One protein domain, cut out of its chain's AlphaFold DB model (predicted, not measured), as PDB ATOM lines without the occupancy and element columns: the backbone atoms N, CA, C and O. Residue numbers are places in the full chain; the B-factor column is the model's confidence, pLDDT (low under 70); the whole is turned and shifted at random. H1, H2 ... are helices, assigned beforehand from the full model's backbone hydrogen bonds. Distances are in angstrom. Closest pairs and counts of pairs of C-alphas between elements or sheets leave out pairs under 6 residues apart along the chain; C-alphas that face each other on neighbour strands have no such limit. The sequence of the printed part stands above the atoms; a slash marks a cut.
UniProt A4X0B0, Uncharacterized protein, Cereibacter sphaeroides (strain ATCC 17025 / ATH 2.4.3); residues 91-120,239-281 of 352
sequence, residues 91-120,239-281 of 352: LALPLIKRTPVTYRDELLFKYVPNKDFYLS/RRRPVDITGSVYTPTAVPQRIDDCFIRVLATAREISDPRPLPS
ATOM      1  N   LEU A  91     -21.122  -5.202 -25.111       91.06
ATOM      2  CA  LEU A  91     -21.046  -6.451 -25.878       91.06
ATOM      3  C   LEU A  91     -20.742  -6.236 -27.369       91.06
ATOM      4  O   LEU A  91     -20.331  -7.182 -28.034       91.06
ATOM      5  N   ALA A  92     -20.898  -5.022 -27.896       91.94
ATOM      6  CA  ALA A  92     -20.480  -4.666 -29.250       91.94
ATOM      7  C   ALA A  92     -18.975  -4.347 -29.350       91.94
ATOM      8  O   ALA A  92     -18.419  -4.330 -30.448       91.94
ATOM      9  N   LEU A  93     -18.283  -4.117 -28.225       94.12
ATOM     10  CA  LEU A  93     -16.841  -3.861 -28.237       94.12
ATOM     11  C   LEU A  93     -16.062  -5.100 -28.718       94.12
ATOM     12  O   LEU A  93     -16.451  -6.227 -28.398       94.12
ATOM     13  N   PRO A  94     -14.919  -4.930 -29.410       94.38
ATOM     14  CA  PRO A  94     -13.993  -6.026 -29.697       94.38
ATOM     15  C   PRO A  94     -13.574  -6.774 -28.423       94.38
ATOM     16  O   PRO A  94     -13.402  -6.143 -27.381       94.38
ATOM     17  N   LEU A  95     -13.343  -8.093 -28.509       92.06
ATOM     18  CA  LEU A  95     -13.006  -8.934 -27.344       92.06
ATOM     19  C   LEU A  95     -11.824  -8.390 -26.531       92.06
ATOM     20  O   LEU A  95     -11.881  -8.388 -25.310       92.06
ATOM     21  N   ILE A  96     -10.804  -7.840 -27.195       93.94
ATOM     22  CA  ILE A  96      -9.614  -7.273 -26.540       93.94
ATOM     23  C   ILE A  96      -9.912  -6.049 -25.656       93.94
ATOM     24  O   ILE A  96      -9.109  -5.700 -24.798       93.94
ATOM     25  N   LYS A  97     -11.052  -5.379 -25.872       94.19
ATOM     26  CA  LYS A  97     -11.502  -4.226 -25.076       94.19
ATOM     27  C   LYS A  97     -12.450  -4.618 -23.942       94.19
ATOM     28  O   LYS A  97     -12.875  -3.744 -23.191       94.19
ATOM     29  N   ARG A  98     -12.830  -5.894 -23.844       94.44
ATOM     30  CA  ARG A  98     -13.705  -6.396 -22.782       94.44
ATOM     31  C   ARG A  98     -12.854  -6.883 -21.619       94.44
ATOM     32  O   ARG A  98     -11.800  -7.480 -21.823       94.44
ATOM     33  N   THR A  99     -13.332  -6.661 -20.404       93.31
ATOM     34  CA  THR A  99     -12.662  -7.125 -19.190       93.31
ATOM     35  C   THR A  99     -12.820  -8.641 -19.067       93.31
ATOM     36  O   THR A  99     -13.961  -9.112 -19.072       93.31
ATOM     37  N   PRO A 100     -11.726  -9.417 -18.952       93.62
ATOM     38  CA  PRO A 100     -11.807 -10.845 -18.673       93.62
ATOM     39  C   PRO A 100     -12.488 -11.113 -17.333       93.62
ATOM     40  O   PRO A 100     -12.239 -10.416 -16.350       93.62
ATOM     41  N   VAL A 101     -13.347 -12.130 -17.293       93.25
ATOM     42  CA  VAL A 101     -14.097 -12.506 -16.087       93.25
ATOM     43  C   VAL A 101     -13.981 -14.008 -15.878       93.25
ATOM     44  O   VAL A 101     -14.131 -14.785 -16.816       93.25
ATOM     45  N   THR A 102     -13.732 -14.434 -14.645       93.75
ATOM     46  CA  THR A 102     -13.749 -15.851 -14.260       93.75
ATOM     47  C   THR A 102     -15.043 -16.192 -13.531       93.75
ATOM     48  O   THR A 102     -15.810 -15.310 -13.134       93.75
ATOM     49  N   TYR A 103     -15.298 -17.484 -13.328       91.88
ATOM     50  CA  TYR A 103     -16.391 -17.902 -12.456       91.88
ATOM     51  C   TYR A 103     -16.213 -17.336 -11.037       91.88
ATOM     52  O   TYR A 103     -15.096 -17.267 -10.520       91.88
ATOM     53  N   ARG A 104     -17.323 -16.913 -10.421       91.75
ATOM     54  CA  ARG A 104     -17.367 -16.376  -9.056       91.75
ATOM     55  C   ARG A 104     -18.092 -17.367  -8.155       91.75
ATOM     56  O   ARG A 104     -19.320 -17.360  -8.108       91.75
ATOM     57  N   ASP A 105     -17.322 -18.173  -7.430       89.12
ATOM     58  CA  ASP A 105     -17.834 -19.210  -6.522       89.12
ATOM     59  C   ASP A 105     -18.825 -18.638  -5.496       89.12
ATOM     60  O   ASP A 105     -19.847 -19.248  -5.185       89.12
ATOM     61  N   GLU A 106     -18.568 -17.423  -5.014       91.56
ATOM     62  CA  GLU A 106     -19.399 -16.755  -4.012       91.56
ATOM     63  C   GLU A 106     -20.872 -16.656  -4.400       91.56
ATOM     64  O   GLU A 106     -21.722 -16.759  -3.521       91.56
ATOM     65  N   LEU A 107     -21.178 -16.505  -5.694       90.31
ATOM     66  CA  LEU A 107     -22.562 -16.445  -6.158       90.31
ATOM     67  C   LEU A 107     -23.320 -17.698  -5.727       90.31
ATOM     68  O   LEU A 107     -24.422 -17.588  -5.207       90.31
ATOM     69  N   LEU A 108     -22.709 -18.868  -5.878       91.38
ATOM     70  CA  LEU A 108     -23.327 -20.152  -5.577       91.38
ATOM     71  C   LEU A 108     -23.235 -20.522  -4.088       91.38
ATOM     72  O   LEU A 108     -24.179 -21.074  -3.517       91.38
ATOM     73  N   PHE A 109     -22.094 -20.249  -3.450       93.50
ATOM     74  CA  PHE A 109     -21.860 -20.667  -2.065       93.50
ATOM     75  C   PHE A 109     -22.499 -19.735  -1.028       93.50
ATOM     76  O   PHE A 109     -22.900 -20.225   0.027       93.50
ATOM     77  N   LYS A 110     -22.640 -18.429  -1.312       94.44
ATOM     78  CA  LYS A 110     -23.318 -17.483  -0.405       94.44
ATOM     79  C   LYS A 110     -24.842 -17.532  -0.523       94.44
ATOM     80  O   LYS A 110     -25.514 -17.144   0.421       94.44
ATOM     81  N   TYR A 111     -25.373 -18.021  -1.643       92.88
ATOM     82  CA  TYR A 111     -26.812 -18.091  -1.880       92.88
ATOM     83  C   TYR A 111     -27.512 -19.033  -0.892       92.88
ATOM     84  O   TYR A 111     -27.153 -20.216  -0.782       92.88
ATOM     85  N   VAL A 112     -28.535 -18.511  -0.215       92.38
ATOM     86  CA  VAL A 112     -29.411 -19.232   0.707       92.38
ATOM     87  C   VAL A 112     -30.765 -19.505   0.035       92.38
ATOM     88  O   VAL A 112     -31.519 -18.563  -0.240       92.38
ATOM     89  N   PRO A 113     -31.114 -20.786  -0.201       91.19
ATOM     90  CA  PRO A 113     -32.391 -21.174  -0.798       91.19
ATOM     91  C   PRO A 113     -33.597 -20.553  -0.094       91.19
ATOM     92  O   PRO A 113     -33.649 -20.471   1.135       91.19
ATOM     93  N   ASN A 114     -34.583 -20.136  -0.889       88.31
ATOM     94  CA  ASN A 114     -35.848 -19.540  -0.441       88.31
ATOM     95  C   ASN A 114     -35.720 -18.225   0.360       88.31
ATOM     96  O   ASN A 114     -36.733 -17.713   0.834       88.31
ATOM     97  N   LYS A 115     -34.513 -17.665   0.506       89.12
ATOM     98  CA  LYS A 115     -34.275 -16.364   1.154       89.12
ATOM     99  C   LYS A 115     -33.656 -15.363   0.192       89.12
ATOM    100  O   LYS A 115     -34.149 -14.245   0.080       89.12
ATOM    101  N   ASP A 116     -32.615 -15.789  -0.515       90.06
ATOM    102  CA  ASP A 116     -31.945 -14.961  -1.507       90.06
ATOM    103  C   ASP A 116     -32.585 -15.156  -2.881       90.06
ATOM    104  O   ASP A 116     -33.018 -16.252  -3.241       90.06
ATOM    105  N   PHE A 117     -32.618 -14.098  -3.691       87.75
ATOM    106  CA  PHE A 117     -33.142 -14.158  -5.054       87.75
ATOM    107  C   PHE A 117     -32.335 -13.235  -5.964       87.75
ATOM    108  O   PHE A 117     -32.126 -12.070  -5.645       87.75
ATOM    109  N   TYR A 118     -31.902 -13.746  -7.122       86.06
ATOM    110  CA  TYR A 118     -31.226 -12.920  -8.132       86.06
ATOM    111  C   TYR A 118     -32.193 -12.051  -8.940       86.06
ATOM    112  O   TYR A 118     -31.778 -11.076  -9.561       86.06
ATOM    113  N   LEU A 119     -33.473 -12.427  -8.963       87.94
ATOM    114  CA  LEU A 119     -34.529 -11.693  -9.647       87.94
ATOM    115  C   LEU A 119     -35.362 -10.920  -8.631       87.94
ATOM    116  O   LEU A 119     -35.654 -11.420  -7.540       87.94
ATOM    117  N   SER A 120     -35.781  -9.717  -9.026       88.25
ATOM    118  CA  SER A 120     -36.663  -8.895  -8.207       88.25
ATOM    119  C   SER A 120     -38.002  -9.596  -7.973       88.25
ATOM    120  O   SER A 120     -38.390 -10.523  -8.692       88.25
ATOM    121  N   ARG A 239     -16.509 -32.615 -16.727       94.25
ATOM    122  CA  ARG A 239     -15.231 -32.381 -17.401       94.25
ATOM    123  C   ARG A 239     -14.063 -32.392 -16.413       94.25
ATOM    124  O   ARG A 239     -14.150 -31.858 -15.312       94.25
ATOM    125  N   ARG A 240     -12.934 -32.943 -16.861       93.00
ATOM    126  CA  ARG A 240     -11.656 -32.950 -16.120       93.00
ATOM    127  C   ARG A 240     -10.568 -32.090 -16.753       93.00
ATOM    128  O   ARG A 240      -9.479 -31.982 -16.206       93.00
ATOM    129  N   ARG A 241     -10.866 -31.508 -17.911       91.44
ATOM    130  CA  ARG A 241      -9.961 -30.644 -18.663       91.44
ATOM    131  C   ARG A 241     -10.458 -29.195 -18.643       91.44
ATOM    132  O   ARG A 241     -11.677 -28.974 -18.553       91.44
ATOM    133  N   PRO A 242      -9.542 -28.218 -18.727       93.38
ATOM    134  CA  PRO A 242      -9.914 -26.836 -18.981       93.38
ATOM    135  C   PRO A 242     -10.612 -26.721 -20.341       93.38
ATOM    136  O   PRO A 242     -10.361 -27.506 -21.258       93.38
ATOM    137  N   VAL A 243     -11.529 -25.764 -20.435       93.06
ATOM    138  CA  VAL A 243     -12.261 -25.425 -21.657       93.06
ATOM    139  C   VAL A 243     -12.424 -23.915 -21.715       93.06
ATOM    140  O   VAL A 243     -12.559 -23.282 -20.668       93.06
ATOM    141  N   ASP A 244     -12.491 -23.382 -22.928       92.50
ATOM    142  CA  ASP A 244     -12.764 -21.974 -23.195       92.50
ATOM    143  C   ASP A 244     -14.085 -21.827 -23.951       92.50
ATOM    144  O   ASP A 244     -14.495 -22.719 -24.699       92.50
ATOM    145  N   ILE A 245     -14.750 -20.684 -23.773       92.50
ATOM    146  CA  ILE A 245     -15.967 -20.341 -24.514       92.50
ATOM    147  C   ILE A 245     -15.593 -19.367 -25.625       92.50
ATOM    148  O   ILE A 245     -15.257 -18.207 -25.385       92.50
ATOM    149  N   THR A 246     -15.658 -19.855 -26.864       90.50
ATOM    150  CA  THR A 246     -15.324 -19.058 -28.049       90.50
ATOM    151  C   THR A 246     -16.258 -17.852 -28.161       90.50
ATOM    152  O   THR A 246     -17.455 -17.957 -27.917       90.50
ATOM    153  N   GLY A 247     -15.714 -16.691 -28.537       89.50
ATOM    154  CA  GLY A 247     -16.494 -15.452 -28.661       89.50
ATOM    155  C   GLY A 247     -16.778 -14.745 -27.331       89.50
ATOM    156  O   GLY A 247     -17.504 -13.752 -27.312       89.50
ATOM    157  N   SER A 248     -16.188 -15.212 -26.228       93.00
ATOM    158  CA  SER A 248     -16.302 -14.603 -24.904       93.00
ATOM    159  C   SER A 248     -14.927 -14.362 -24.275       93.00
ATOM    160  O   SER A 248     -13.950 -15.019 -24.617       93.00
ATOM    161  N   VAL A 249     -14.863 -13.413 -23.339       93.94
ATOM    162  CA  VAL A 249     -13.709 -13.202 -22.437       93.94
ATOM    163  C   VAL A 249     -13.905 -13.899 -21.084       93.94
ATOM    164  O   VAL A 249     -13.132 -13.702 -20.146       93.94
ATOM    165  N   TYR A 250     -14.976 -14.687 -20.965       95.00
ATOM    166  CA  TYR A 250     -15.268 -15.468 -19.779       95.00
ATOM    167  C   TYR A 250     -14.440 -16.754 -19.748       95.00
ATOM    168  O   TYR A 250     -14.452 -17.523 -20.709       95.00
ATOM    169  N   THR A 251     -13.772 -17.001 -18.623       93.88
ATOM    170  CA  THR A 251     -12.964 -18.205 -18.396       93.88
ATOM    171  C   THR A 251     -13.645 -19.116 -17.365       93.88
ATOM    172  O   THR A 251     -13.742 -18.748 -16.187       93.88
ATOM    173  N   PRO A 252     -14.125 -20.306 -17.769       94.50
ATOM    174  CA  PRO A 252     -14.690 -21.294 -16.853       94.50
ATOM    175  C   PRO A 252     -13.661 -21.851 -15.856       94.50
ATOM    176  O   PRO A 252     -12.471 -21.941 -16.144       94.50
ATOM    177  N   THR A 253     -14.124 -22.336 -14.699       93.75
ATOM    178  CA  THR A 253     -13.262 -22.955 -13.674       93.75
ATOM    179  C   THR A 253     -12.468 -24.141 -14.231       93.75
ATOM    180  O   THR A 253     -13.053 -25.135 -14.644       93.75
ATOM    181  N   ALA A 254     -11.138 -24.099 -14.235       93.69
ATOM    182  CA  ALA A 254     -10.328 -25.193 -14.787       93.69
ATOM    183  C   ALA A 254     -10.183 -26.404 -13.843       93.69
ATOM    184  O   ALA A 254      -9.946 -27.515 -14.308       93.69
ATOM    185  N   VAL A 255     -10.327 -26.191 -12.530       95.00
ATOM    186  CA  VAL A 255     -10.007 -27.177 -11.484       95.00
ATOM    187  C   VAL A 255     -11.128 -28.220 -11.337       95.00
ATOM    188  O   VAL A 255     -12.216 -27.853 -10.887       95.00
ATOM    189  N   PRO A 256     -10.892 -29.516 -11.630       95.56
ATOM    190  CA  PRO A 256     -11.938 -30.545 -11.596       95.56
ATOM    191  C   PRO A 256     -12.628 -30.698 -10.238       95.56
ATOM    192  O   PRO A 256     -13.849 -30.785 -10.184       95.56
ATOM    193  N   GLN A 257     -11.869 -30.648  -9.141       94.94
ATOM    194  CA  GLN A 257     -12.415 -30.746  -7.785       94.94
ATOM    195  C   GLN A 257     -13.413 -29.616  -7.502       94.94
ATOM    196  O   GLN A 257     -14.477 -29.854  -6.948       94.94
ATOM    197  N   ARG A 258     -13.114 -28.395  -7.967       94.44
ATOM    198  CA  ARG A 258     -14.019 -27.249  -7.808       94.44
ATOM    199  C   ARG A 258     -15.282 -27.392  -8.643       94.44
ATOM    200  O   ARG A 258     -16.341 -26.964  -8.202       94.44
ATOM    201  N   ILE A 259     -15.187 -28.004  -9.823       95.88
ATOM    202  CA  ILE A 259     -16.359 -28.313 -10.650       95.88
ATOM    203  C   ILE A 259     -17.256 -29.322  -9.930       95.88
ATOM    204  O   ILE A 259     -18.465 -29.109  -9.878       95.88
ATOM    205  N   ASP A 260     -16.681 -30.382  -9.354       95.94
ATOM    206  CA  ASP A 260     -17.426 -31.361  -8.555       95.94
ATOM    207  C   ASP A 260     -18.110 -30.696  -7.345       95.94
ATOM    208  O   ASP A 260     -19.312 -30.893  -7.153       95.94
ATOM    209  N   ASP A 261     -17.393 -29.860  -6.586       95.88
ATOM    210  CA  ASP A 261     -17.941 -29.141  -5.426       95.88
ATOM    211  C   ASP A 261     -19.094 -28.208  -5.824       95.88
ATOM    212  O   ASP A 261     -20.166 -28.231  -5.211       95.88
ATOM    213  N   CYS A 262     -18.904 -27.412  -6.884       95.56
ATOM    214  CA  CYS A 262     -19.945 -26.528  -7.406       95.56
ATOM    215  C   CYS A 262     -21.153 -27.331  -7.891       95.56
ATOM    216  O   CYS A 262     -22.288 -26.967  -7.605       95.56
ATOM    217  N   PHE A 263     -20.935 -28.445  -8.587       96.25
ATOM    218  CA  PHE A 263     -22.019 -29.290  -9.075       96.25
ATOM    219  C   PHE A 263     -22.835 -29.886  -7.921       96.25
ATOM    220  O   PHE A 263     -24.064 -29.841  -7.946       96.25
ATOM    221  N   ILE A 264     -22.169 -30.378  -6.871       96.12
ATOM    222  CA  ILE A 264     -22.839 -30.853  -5.653       96.12
ATOM    223  C   ILE A 264     -23.646 -29.722  -5.009       96.12
ATOM    224  O   ILE A 264     -24.808 -29.933  -4.652       96.12
ATOM    225  N   ARG A 265     -23.067 -28.519  -4.897       95.56
ATOM    226  CA  ARG A 265     -23.748 -27.356  -4.319       95.56
ATOM    227  C   ARG A 265     -24.968 -26.936  -5.141       95.56
ATOM    228  O   ARG A 265     -26.015 -26.725  -4.546       95.56
ATOM    229  N   VAL A 266     -24.872 -26.888  -6.473       94.81
ATOM    230  CA  VAL A 266     -26.013 -26.597  -7.364       94.81
ATOM    231  C   VAL A 266     -27.147 -27.588  -7.125       94.81
ATOM    232  O   VAL A 266     -28.286 -27.166  -6.946       94.81
ATOM    233  N   LEU A 267     -26.851 -28.892  -7.073       95.12
ATOM    234  CA  LEU A 267     -27.875 -29.913  -6.838       95.12
ATOM    235  C   LEU A 267     -28.517 -29.785  -5.452       95.12
ATOM    236  O   LEU A 267     -29.730 -29.923  -5.332       95.12
ATOM    237  N   ALA A 268     -27.724 -29.521  -4.411       94.38
ATOM    238  CA  ALA A 268     -28.241 -29.316  -3.060       94.38
ATOM    239  C   ALA A 268     -29.156 -28.082  -2.992       94.38
ATOM    240  O   ALA A 268     -30.301 -28.190  -2.566       94.38
ATOM    241  N   THR A 269     -28.687 -26.943  -3.506       93.06
ATOM    242  CA  THR A 269     -29.457 -25.697  -3.587       93.06
ATOM    243  C   THR A 269     -30.756 -25.894  -4.366       93.06
ATOM    244  O   THR A 269     -31.815 -25.501  -3.889       93.06
ATOM    245  N   ALA A 270     -30.703 -26.542  -5.531       91.62
ATOM    246  CA  ALA A 270     -31.876 -26.751  -6.374       91.62
ATOM    247  C   ALA A 270     -32.929 -27.680  -5.741       91.62
ATOM    248  O   ALA A 270     -34.114 -27.483  -5.982       91.62
ATOM    249  N   ARG A 271     -32.529 -28.650  -4.907       91.50
ATOM    250  CA  ARG A 271     -33.471 -29.498  -4.147       91.50
ATOM    251  C   ARG A 271     -34.187 -28.760  -3.023       91.50
ATOM    252  O   ARG A 271     -35.290 -29.146  -2.659       91.50
ATOM    253  N   GLU A 272     -33.537 -27.764  -2.429       91.25
ATOM    254  CA  GLU A 272     -34.106 -26.997  -1.318       91.25
ATOM    255  C   GLU A 272     -35.067 -25.901  -1.794       91.25
ATOM    256  O   GLU A 272     -35.940 -25.476  -1.036       91.25
ATOM    257  N   ILE A 273     -34.929 -25.436  -3.039       88.00
ATOM    258  CA  ILE A 273     -35.826 -24.439  -3.629       88.00
ATOM    259  C   ILE A 273     -37.224 -25.052  -3.782       88.00
ATOM    260  O   ILE A 273     -37.421 -25.988  -4.553       88.00
ATOM    261  N   SER A 274     -38.194 -24.519  -3.036       75.94
ATOM    262  CA  SER A 274     -39.559 -25.066  -2.996       75.94
ATOM    263  C   SER A 274     -40.382 -24.693  -4.229       75.94
ATOM    264  O   SER A 274     -41.159 -25.500  -4.726       75.94
ATOM    265  N   ASP A 275     -40.192 -23.478  -4.736       68.50
ATOM    266  CA  ASP A 275     -40.769 -23.023  -5.994       68.50
ATOM    267  C   ASP A 275     -39.633 -22.461  -6.856       68.50
ATOM    268  O   ASP A 275     -38.965 -21.515  -6.429       68.50
ATOM    269  N   PRO A 276     -39.375 -23.019  -8.054       65.25
ATOM    270  CA  PRO A 276     -38.366 -22.487  -8.967       65.25
ATOM    271  C   PRO A 276     -38.709 -21.077  -9.479       65.25
ATOM    272  O   PRO A 276     -37.846 -20.408 -10.051       65.25
ATOM    273  N   ARG A 277     -39.946 -20.604  -9.264       63.31
ATOM    274  CA  ARG A 277     -40.447 -19.256  -9.584       63.31
ATOM    275  C   ARG A 277     -41.014 -18.583  -8.322       63.31
ATOM    276  O   ARG A 277     -42.166 -18.161  -8.313       63.31
ATOM    277  N   PRO A 278     -40.218 -18.477  -7.247       51.53
ATOM    278  CA  PRO A 278     -40.741 -18.321  -5.901       51.53
ATOM    279  C   PRO A 278     -41.485 -17.001  -5.723       51.53
ATOM    280  O   PRO A 278     -40.905 -15.930  -5.935       51.53
ATOM    281  N   LEU A 279     -42.732 -17.090  -5.257       49.78
ATOM    282  CA  LEU A 279     -43.462 -15.972  -4.657       49.78
ATOM    283  C   LEU A 279     -42.802 -15.559  -3.325       49.78
ATOM    284  O   LEU A 279     -42.174 -16.385  -2.655       49.78
ATOM    285  N   PRO A 280     -42.925 -14.293  -2.899       40.19
ATOM    286  CA  PRO A 280     -42.469 -13.889  -1.578       40.19
ATOM    287  C   PRO A 280     -43.290 -14.621  -0.506       40.19
ATOM    288  O   PRO A 280     -44.523 -14.626  -0.529       40.19
ATOM    289  N   SER A 281     -42.601 -15.232   0.458       42.09
ATOM    290  CA  SER A 281     -43.212 -15.841   1.640       42.09
ATOM    291  C   SER A 281     -43.949 -14.767   2.444       42.09
ATOM    292  O   SER A 281     -43.325 -13.941   3.107       42.09
TER     293      SER A 281
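AT A GLANCE: This is residues 91 to 120 and 239 to 281 of the 352 residues of an uncharacterized protein of Cereibacter sphaeroides (strain ATCC 17025 / ATH 2.4.3) (UniProt A4X0B0). With little regular structure, this is a long helix, H2, with a short one, H1, beside its middle, and long loops, residues 91 to 104 and 239 to 255, gathered towards one end. Of 73 printed residues, the named helices H1 then H2 hold 23; no strand is named, and the class is all helix. The whole is flat, 45 by 31 by 16 A, and loose, with a radius of gyration of the C-alphas of 15.6 A.

IN THESE COORDINATES: Find C-alpha 105 at (-17.834, -19.210, -6.522), where H1 begins, residues 105 to 110. H2, residues 256 to 272, runs 24.7 A to C-alpha 272 at (-34.106, -26.997, -1.318).

HOW THE PARTS SIT: H2 touches H1 with residues 262 to 266 alone; the closest C-alphas, of Leu 108 and Val 266, are 7.2 A apart. They run the same way at a shallow tilt of 34.7 degrees, only just short of steep. Residues 101 to 102 pair parallel with 250 to 251. In H1 and H2 every O i to N i+4 pair is within hydrogen-bond range.

THE WHOLE: Residues 121 to 238 are cut out; C-alphas 120 and 239 are 33.1 A apart. Confidence is low at residues 275 to 281.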